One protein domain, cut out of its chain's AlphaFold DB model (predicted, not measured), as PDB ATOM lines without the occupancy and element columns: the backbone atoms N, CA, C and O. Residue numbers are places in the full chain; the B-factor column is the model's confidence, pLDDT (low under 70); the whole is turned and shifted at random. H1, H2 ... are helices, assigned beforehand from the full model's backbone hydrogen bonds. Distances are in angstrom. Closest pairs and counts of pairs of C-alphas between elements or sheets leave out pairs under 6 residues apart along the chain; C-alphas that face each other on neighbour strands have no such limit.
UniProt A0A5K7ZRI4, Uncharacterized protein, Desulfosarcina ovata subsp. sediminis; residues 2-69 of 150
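AT A GLANCE: This is residues 2 to 69 of the 150 residues of an uncharacterized protein of Desulfosarcina ovata subsp. sediminis (UniProt A0A5K7ZRI4). One long helix, H5, forms one side of the domain, and the short helices H3 and H4 pack on it with steep crossings, H4 near its first residues and H3 farther along. H1 comes near H5 farther on still, while H2 lies away from it; loops between the short helices make much of the rest. The printed part has 68 residues with five named helices, H1 to H5 in order, and no named strand; the class is all helix. It is compact, with a radius of gyration of the C-alphas of 12.1 A and spans of 32 by 26 by 15 A.

IN THESE COORDINATES: Find C-alpha 2 at (120.056, 145.532, 133.182), where H1, residues 2 to 5, begins. H2 follows at residues 7 to 10, and H3 at residues 24 to 29 is 8.8 A long. H4, residues 40 to 47, measures 10.3 A. H5 runs 24.3 A from C-alpha 52 at (118.298, 160.344, 139.224) to C-alpha 68 at (129.782, 145.295, 123.927).

HOW THE PARTS SIT: Begin at the hub, H5. Its residues 59 to 63 only just touch H1, with 3 pairs of C-alphas within 8 A; the closest, Val 2 and Ile 63, are 6.2 A apart. Its residues 55 to 59 touch H3 at a steep tilt of 58 degrees, opposite ways; the closest C-alphas, Gln 29 and Ala 56, are 5.3 A apart. Its residues 52 to 55 touch H4 at a steep tilt of 60 degrees, the same way; the closest C-alphas, Cys 44 and Leu 55, are 6.6 A apart. H2 and H5 are apart, and H1 and H2 meet only through their link. In H3, H4 and H5 every O i to N i+4 pair is within hydrogen-bond range; H1 and H2 are too short for such a pair.

THE WHOLE: The C-alphas farthest apart, Arg 34 and Lys 69, are 35.6 A apart. The printed part has no cut. The link from H2 to H3 is long, 13 residues. Mean pLDDT of the printed part is 92.2, and no printed residue is under 70.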
ATOM      1  N   VAL A   2     119.385 145.697 134.495       90.12
ATOM      2  CA  VAL A   2     120.056 145.532 133.182       90.12
ATOM      3  C   VAL A   2     119.716 144.208 132.487       90.12
ATOM      4  O   VAL A   2     119.340 144.194 131.319       90.12
ATOM      5  N   TYR A   3     119.762 143.086 133.220       89.81
ATOM      6  CA  TYR A   3     119.378 141.788 132.664       89.81
ATOM      7  C   TYR A   3     117.954 141.805 132.093       89.81
ATOM      8  O   TYR A   3     117.754 141.325 130.984       89.81
ATOM      9  N   ILE A   4     116.973 142.371 132.800       90.56
ATOM     10  CA  ILE A   4     115.569 142.412 132.365       90.56
ATOM     11  C   ILE A   4     115.405 143.322 131.146       90.56
ATOM     12  O   ILE A   4     114.762 142.907 130.185       90.56
ATOM     13  N   ASP A   5     116.024 144.504 131.144       92.12
ATOM     14  CA  ASP A   5     115.949 145.442 130.011       92.12
ATOM     15  C   ASP A   5     116.517 144.835 128.720       92.12
ATOM     16  O   ASP A   5     116.025 145.089 127.622       92.12
ATOM     17  N   LEU A   6     117.500 143.943 128.850       92.50
ATOM     18  CA  LEU A   6     118.079 143.208 127.730       92.50
ATOM     19  C   LEU A   6     117.234 142.013 127.259       92.50
ATOM     20  O   LEU A   6     117.621 141.360 126.295       92.50
ATOM     21  N   ASN A   7     116.087 141.696 127.877       92.75
ATOM     22  CA  ASN A   7     115.244 140.562 127.461       92.75
ATOM     23  C   ASN A   7     114.894 140.606 125.968       92.75
ATOM     24  O   ASN A   7     115.019 139.592 125.283       92.75
ATOM     25  N   MET A   8     114.480 141.774 125.472       94.00
ATOM     26  CA  MET A   8     114.049 141.931 124.081       94.00
ATOM     27  C   MET A   8     115.226 141.921 123.101       94.00
ATOM     28  O   MET A   8     115.076 141.429 121.985       94.00
ATOM     29  N   VAL A   9     116.408 142.356 123.552       92.94
ATOM     30  CA  VAL A   9     117.663 142.193 122.805       92.94
ATOM     31  C   VAL A   9     118.026 140.717 122.685       92.94
ATOM     32  O   VAL A   9     118.259 140.215 121.590       92.94
ATOM     33  N   ARG A  10     117.977 139.970 123.794       91.44
ATOM     34  CA  ARG A  10     118.250 138.521 123.797       91.44
ATOM     35  C   ARG A  10     117.253 137.712 122.972       91.44
ATOM     36  O   ARG A  10     117.590 136.637 122.490       91.44
ATOM     37  N   ALA A  11     116.021 138.200 122.847       91.38
ATOM     38  CA  ALA A  11     115.002 137.608 121.989       91.38
ATOM     39  C   ALA A  11     115.190 137.953 120.499       91.38
ATOM     40  O   ALA A  11     114.477 137.396 119.669       91.38
ATOM     41  N   GLY A  12     116.121 138.853 120.159       91.88
ATOM     42  CA  GLY A  12     116.368 139.311 118.791       91.88
ATOM     43  C   GLY A  12     115.290 140.245 118.240       91.88
ATOM     44  O   GLY A  12     115.190 140.403 117.028       91.88
ATOM     45  N   VAL A  13     114.454 140.832 119.103       94.75
ATOM     46  CA  VAL A  13     113.353 141.719 118.684       94.75
ATOM     47  C   VAL A  13     113.842 143.148 118.458       94.75
ATOM     48  O   VAL A  13     113.346 143.832 117.570       94.75
ATOM     49  N   VAL A  14     114.809 143.596 119.260       94.56
ATOM     50  CA  VAL A  14     115.432 144.923 119.162       94.56
ATOM     51  C   VAL A  14     116.944 144.796 119.304       94.56
ATOM     52  O   VAL A  14     117.423 143.866 119.945       94.56
ATOM     53  N   GLU A  15     117.704 145.737 118.751       92.56
ATOM     54  CA  GLU A  15     119.164 145.767 118.923       92.56
ATOM     55  C   GLU A  15     119.573 146.447 120.235       92.56
ATOM     56  O   GLU A  15     120.612 146.122 120.812       92.56
ATOM     57  N   HIS A  16     118.739 147.358 120.745       94.00
ATOM     58  CA  HIS A  16     119.009 148.100 121.968       94.00
ATOM     59  C   HIS A  16     117.726 148.302 122.806       94.00
ATOM     60  O   HIS A  16     116.656 148.527 122.241       94.00
ATOM     61  N   PRO A  17     117.787 148.294 124.158       94.19
ATOM     62  CA  PRO A  17     116.604 148.465 125.020       94.19
ATOM     63  C   PRO A  17     115.831 149.773 124.810       94.19
ATOM     64  O   PRO A  17     114.625 149.816 125.019       94.19
ATOM     65  N   LYS A  18     116.516 150.828 124.353       95.06
ATOM     66  CA  LYS A  18     115.899 152.103 123.936       95.06
ATOM     67  C   LYS A  18     114.790 151.913 122.891       95.06
ATOM     68  O   LYS A  18     113.810 152.647 122.912       95.06
ATOM     69  N   ASP A  19     114.929 150.915 122.016       95.62
ATOM     70  CA  ASP A  19     113.995 150.653 120.919       95.62
ATOM     71  C   ASP A  19     112.773 149.837 121.394       95.62
ATOM     72  O   ASP A  19     111.875 149.529 120.613       95.62
ATOM     73  N   TRP A  20     112.716 149.495 122.688       94.94
ATOM     74  CA  TRP A  20     111.586 148.833 123.326       94.94
ATOM     75  C   TRP A  20     110.861 149.780 124.293       94.94
ATOM     76  O   TRP A  20     111.282 149.995 125.431       94.94
ATOM     77  N   GLU A  21     109.731 150.341 123.852       90.62
ATOM     78  CA  GLU A  21     108.964 151.342 124.615       90.62
ATOM     79  C   GLU A  21     108.458 150.819 125.970       90.62
ATOM     80  O   GLU A  21     108.393 151.564 126.944       90.62
ATOM     81  N   PHE A  22     108.146 149.524 126.060       88.19
ATOM     82  CA  PHE A  22     107.567 148.903 127.256       88.19
ATOM     83  C   PHE A  22     108.619 148.413 128.270       88.19
ATOM     84  O   PHE A  22     108.321 147.554 129.100       88.19
ATOM     85  N   GLY A  23     109.864 148.886 128.166       88.62
ATOM     86  CA  GLY A  23     110.973 148.532 129.058       88.62
ATOM     87  C   GLY A  23     111.236 149.579 130.143       88.62
ATOM     88  O   GLY A  23     110.967 150.765 129.954       88.62
ATOM     89  N   GLY A  24     111.830 149.148 131.259       91.69
ATOM     90  CA  GLY A  24     112.205 150.046 132.357       91.69
ATOM     91  C   GLY A  24     113.308 151.031 131.963       91.69
ATOM     92  O   GLY A  24     113.309 152.168 132.431       91.69
ATOM     93  N   TYR A  25     114.188 150.636 131.035       94.31
ATOM     94  CA  TYR A  25     115.230 151.506 130.483       94.31
ATOM     95  C   TYR A  25     114.695 152.882 130.057       94.31
ATOM     96  O   TYR A  25     115.215 153.906 130.491       94.31
ATOM     97  N   ASN A  26     113.631 152.920 129.250       92.81
ATOM     98  CA  ASN A  26     113.094 154.174 128.723       92.81
ATOM     99  C   ASN A  26     112.474 155.057 129.806       92.81
ATOM    100  O   ASN A  26     112.609 156.276 129.742       92.81
ATOM    101  N   GLU A  27     111.848 154.459 130.817       92.19
ATOM    102  CA  GLU A  27     111.307 155.204 131.950       92.19
ATOM    103  C   GLU A  27     112.402 155.848 132.805       92.19
ATOM    104  O   GLU A  27     112.202 156.938 133.334       92.19
ATOM    105  N   ILE A  28     113.566 155.208 132.917       93.75
ATOM    106  CA  ILE A  28     114.678 155.761 133.691       93.75
ATOM    107  C   ILE A  28     115.449 156.815 132.887       93.75
ATOM    108  O   ILE A  28     115.859 157.824 133.449       93.75
ATOM    109  N   GLN A  29     115.619 156.627 131.572       94.25
ATOM    110  CA  GLN A  29     116.275 157.631 130.721       94.25
ATOM    111  C   GLN A  29     115.389 158.860 130.460       94.25
ATOM    112  O   GLN A  29     115.904 159.966 130.315       94.25
ATOM    113  N   HIS A  30     114.068 158.675 130.382       91.62
ATOM    114  CA  HIS A  30     113.096 159.728 130.079       91.62
ATOM    115  C   HIS A  30     111.934 159.689 131.092       91.62
ATOM    116  O   HIS A  30     110.827 159.241 130.762       91.62
ATOM    117  N   PRO A  31     112.170 160.138 132.340       87.56
ATOM    118  CA  PRO A  31     111.201 160.007 133.420       87.56
ATOM    119  C   PRO A  31     109.917 160.795 133.153       87.56
ATOM    120  O   PRO A  31     109.921 161.971 132.783       87.56
ATOM    121  N   ARG A  32     108.780 160.132 133.377       86.62
ATOM    122  CA  ARG A  32     107.451 160.748 133.282       86.62
ATOM    123  C   ARG A  32     107.151 161.540 134.554       86.62
ATOM    124  O   ARG A  32     107.483 161.115 135.653       86.62
ATOM    125  N   GLN A  33     106.439 162.658 134.416       83.25
ATOM    126  CA  GLN A  33     106.003 163.466 135.566       83.25
ATOM    127  C   GLN A  33     104.779 162.886 136.294       83.25
ATOM    128  O   GLN A  33     104.518 163.227 137.443       83.25
ATOM    129  N   ARG A  34     103.984 162.041 135.625       87.31
ATOM    130  CA  ARG A  34     102.791 161.390 136.187       87.31
ATOM    131  C   ARG A  34     102.747 159.927 135.765       87.31
ATOM    132  O   ARG A  34     103.212 159.601 134.676       87.31
ATOM    133  N   TYR A  35     102.123 159.094 136.600       86.69
ATOM    134  CA  TYR A  35     101.953 157.652 136.368       86.69
ATOM    135  C   TYR A  35     103.287 156.921 136.142       86.69
ATOM    136  O   TYR A  35     103.423 156.135 135.206       86.69
ATOM    137  N   THR A  36     104.277 157.223 136.981       88.94
ATOM    138  CA  THR A  36     105.550 156.496 137.027       88.94
ATOM    139  C   THR A  36     105.309 155.077 137.543       88.94
ATOM    140  O   THR A  36     104.544 154.886 138.489       88.94
ATOM    141  N   LEU A  37     105.939 154.089 136.915       89.94
ATOM    142  CA  LEU A  37     105.917 152.685 137.327       89.94
ATOM    143  C   LEU A  37     107.121 152.348 138.211       89.94
ATOM    144  O   LEU A  37     107.030 151.458 139.055       89.94
ATOM    145  N   ILE A  38     108.238 153.052 138.022       90.75
ATOM    146  CA  ILE A  38     109.479 152.862 138.767       90.75
ATOM    147  C   ILE A  38     109.600 153.959 139.821       90.75
ATOM    148  O   ILE A  38     109.644 155.150 139.506       90.75
ATOM    149  N   ASP A  39     109.698 153.539 141.080       92.06
ATOM    150  CA  ASP A  39     110.114 154.400 142.182       92.06
ATOM    151  C   ASP A  39     111.627 154.653 142.072       92.06
ATOM    152  O   ASP A  39     112.451 153.820 142.459       92.06
ATOM    153  N   ARG A  40     111.988 155.779 141.446       91.62
ATOM    154  CA  ARG A  40     113.385 156.125 141.151       91.62
ATOM    155  C   ARG A  40     114.153 156.548 142.397       91.62
ATOM    156  O   ARG A  40     115.332 156.228 142.495       91.62
ATOM    157  N   GLU A  41     113.491 157.184 143.361       92.19
ATOM    158  CA  GLU A  41     114.107 157.576 144.631       92.19
ATOM    159  C   GLU A  41     114.517 156.333 145.430       92.19
ATOM    160  O   GLU A  41     115.678 156.200 145.829       92.19
ATOM    161  N   MET A  42     113.603 155.365 145.574       94.31
ATOM    162  CA  MET A  42     113.919 154.087 146.213       94.31
ATOM    163  C   MET A  42     114.982 153.311 145.425       94.31
ATOM    164  O   MET A  42     115.874 152.704 146.018       94.31
ATOM    165  N   LEU A  43     114.932 153.335 144.091       93.31
ATOM    166  CA  LEU A  43     115.943 152.675 143.264       93.31
ATOM    167  C   LEU A  43     117.341 153.287 143.460       93.31
ATOM    168  O   LEU A  43     118.307 152.536 143.597       93.31
ATOM    169  N   CYS A  44     117.452 154.616 143.528       94.62
ATOM    170  CA  CYS A  44     118.700 155.300 143.873       94.62
ATOM    171  C   CYS A  44     119.203 154.865 145.253       94.62
ATOM    172  O   CYS A  44     120.367 154.486 145.385       94.62
ATOM    173  N   HIS A  45     118.317 154.833 146.254       95.31
ATOM    174  CA  HIS A  45     118.656 154.395 147.607       95.31
ATOM    175  C   HIS A  45     119.204 152.959 147.637       95.31
ATOM    176  O   HIS A  45     120.252 152.713 148.232       95.31
ATOM    177  N   LEU A  46     118.544 152.024 146.946       92.50
ATOM    178  CA  LEU A  46     118.955 150.616 146.880       92.50
ATOM    179  C   LEU A  46     120.288 150.408 146.150       92.50
ATOM    180  O   LEU A  46     121.029 149.485 146.482       92.50
ATOM    181  N   LEU A  47     120.589 151.242 145.153       91.56
ATOM    182  CA  LEU A  47     121.838 151.168 144.391       91.56
ATOM    183  C   LEU A  47     122.971 152.007 145.002       91.56
ATOM    184  O   LEU A  47     124.096 151.943 144.510       91.56
ATOM    185  N   GLY A  48     122.694 152.792 146.049       94.50
ATOM    186  CA  GLY A  48     123.657 153.734 146.624       94.50
ATOM    187  C   GLY A  48     124.037 154.870 145.667       94.50
ATOM    188  O   GLY A  48     125.165 155.357 145.709       94.50
ATOM    189  N   ILE A  49     123.120 155.265 144.781       94.56
ATOM    190  CA  ILE A  49     123.315 156.327 143.787       94.56
ATOM    191  C   ILE A  49     122.727 157.635 144.323       94.56
ATOM    192  O   ILE A  49     121.667 157.638 144.945       94.56
ATOM    193  N   LEU A  50     123.435 158.745 144.097       91.19
ATOM    194  CA  LEU A  50     123.134 160.042 144.713       91.19
ATOM    195  C   LEU A  50     121.864 160.705 144.169       91.19
ATOM    196  O   LEU A  50     121.104 161.282 144.941       91.19
ATOM    197  N   ASP A  51     121.640 160.632 142.859       93.25
ATOM    198  CA  ASP A  51     120.533 161.310 142.190       93.25
ATOM    199  C   ASP A  51     120.066 160.554 140.933       93.25
ATOM    200  O   ASP A  51     120.677 159.574 140.492       93.25
ATOM    201  N   GLU A  52     118.923 160.979 140.389       91.69
ATOM    202  CA  GLU A  52     118.298 160.344 139.224       91.69
ATOM    203  C   GLU A  52     119.109 160.534 137.930       91.69
ATOM    204  O   GLU A  52     119.055 159.674 137.047       91.69
ATOM    205  N   GLU A  53     119.876 161.622 137.805       92.94
ATOM    206  CA  GLU A  53     120.721 161.868 136.629       92.94
ATOM    207  C   GLU A  53     121.855 160.841 136.576       92.94
ATOM    208  O   GLU A  53     122.027 160.138 135.573       92.94
ATOM    209  N   LEU A  54     122.551 160.656 137.698       95.31
ATOM    210  CA  LEU A  54     123.601 159.658 137.845       95.31
ATOM    211  C   LEU A  54     123.056 158.230 137.709       95.31
ATOM    212  O   LEU A  54     123.748 157.350 137.186       95.31
ATOM    213  N   LEU A  55     121.816 157.981 138.139       94.88
ATOM    214  CA  LEU A  55     121.138 156.701 137.927       94.88
ATOM    215  C   LEU A  55     120.989 156.407 136.430       94.88
ATOM    216  O   LEU A  55     121.381 155.326 135.974       94.88
ATOM    217  N   ALA A  56     120.460 157.362 135.661       94.81
ATOM    218  CA  ALA A  56     120.273 157.208 134.222       94.81
ATOM    219  C   ALA A  56     121.607 156.965 133.497       94.81
ATOM    220  O   ALA A  56     121.696 156.058 132.660       94.81
ATOM    221  N   GLU A  57     122.657 157.707 133.852       95.94
ATOM    222  CA  GLU A  57     124.005 157.513 133.305       95.94
ATOM    223  C   GLU A  57     124.586 156.136 133.647       95.94
ATOM    224  O   GLU A  57     125.085 155.432 132.765       95.94
ATOM    225  N   THR A  58     124.470 155.718 134.910       95.69
ATOM    226  CA  THR A  58     124.990 154.430 135.391       95.69
ATOM    227  C   THR A  58     124.343 153.263 134.654       95.69
ATOM    228  O   THR A  58     125.035 152.362 134.175       95.69
ATOM    229  N   ILE A  59     123.018 153.293 134.492       94.62
ATOM    230  CA  ILE A  59     122.286 152.243 133.773       94.62
ATOM    231  C   ILE A  59     122.675 152.219 132.303       94.62
ATOM    232  O   ILE A  59     122.886 151.137 131.754       94.62
ATOM    233  N   ARG A  60     122.785 153.389 131.662       95.50
ATOM    234  CA  ARG A  60     123.208 153.488 130.261       95.50
ATOM    235  C   ARG A  60     124.574 152.842 130.070       95.50
ATOM    236  O   ARG A  60     124.711 151.956 129.233       95.50
ATOM    237  N   LYS A  61     125.531 153.191 130.931       95.31
ATOM    238  CA  LYS A  61     126.872 152.606 130.926       95.31
ATOM    239  C   LYS A  61     126.843 151.088 131.104       95.31
ATOM    240  O   LYS A  61     127.491 150.382 130.341       95.31
ATOM    241  N   TRP A  62     126.076 150.563 132.060       94.25
ATOM    242  CA  TRP A  62     125.972 149.111 132.253       94.25
ATOM    243  C   TRP A  62     125.347 148.389 131.055       94.25
ATOM    244  O   TRP A  62     125.761 147.273 130.734       94.25
ATOM    245  N   ILE A  63     124.366 149.003 130.388       94.12
ATOM    246  CA  ILE A  63     123.759 148.453 129.170       94.12
ATOM    247  C   ILE A  63     124.792 148.406 128.047       94.12
ATOM    248  O   ILE A  63     125.012 147.332 127.488       94.12
ATOM    249  N   ASP A  64     125.487 149.511 127.786       92.94
ATOM    250  CA  ASP A  64     126.511 149.593 126.740       92.94
ATOM    251  C   ASP A  64     127.671 148.612 127.000       92.94
ATOM    252  O   ASP A  64     128.117 147.880 126.108       92.94
ATOM    253  N   GLU A  65     128.126 148.510 128.252       92.69
ATOM    254  CA  GLU A  65     129.145 147.540 128.669       92.69
ATOM    255  C   GLU A  65     128.683 146.088 128.501       92.69
ATOM    256  O   GLU A  65     129.494 145.215 128.203       92.69
ATOM    257  N   THR A  66     127.394 145.804 128.692       91.19
ATOM    258  CA  THR A  66     126.861 144.444 128.526       91.19
ATOM    259  C   THR A  66     126.668 144.096 127.050       91.19
ATOM    260  O   THR A  66     126.964 142.974 126.641       91.19
ATOM    261  N   LEU A  67     126.212 145.052 126.238       90.50
ATOM    262  CA  LEU A  67     126.047 144.876 124.793       90.50
ATOM    263  C   LEU A  67     127.392 144.695 124.076       90.50
ATOM    264  O   LEU A  67     127.496 143.875 123.169       90.50
ATOM    265  N   SER A  68     128.436 145.402 124.515       88.19
ATOM    266  CA  SER A  68     129.782 145.295 123.927       88.19
ATOM    267  C   SER A  68     130.496 143.968 124.208       88.19
ATOM    268  O   SER A  68     131.390 143.589 123.457       88.19
ATOM    269  N   LYS A  69     130.111 143.232 125.256       82.69
ATOM    270  CA  LYS A  69     130.779 141.985 125.674       82.69
ATOM    271  C   LYS A  69     130.341 140.728 124.899       82.69
ATOM    272  O   LYS A  69     130.653 139.628 125.345       82.69
TER     273      LYS A  69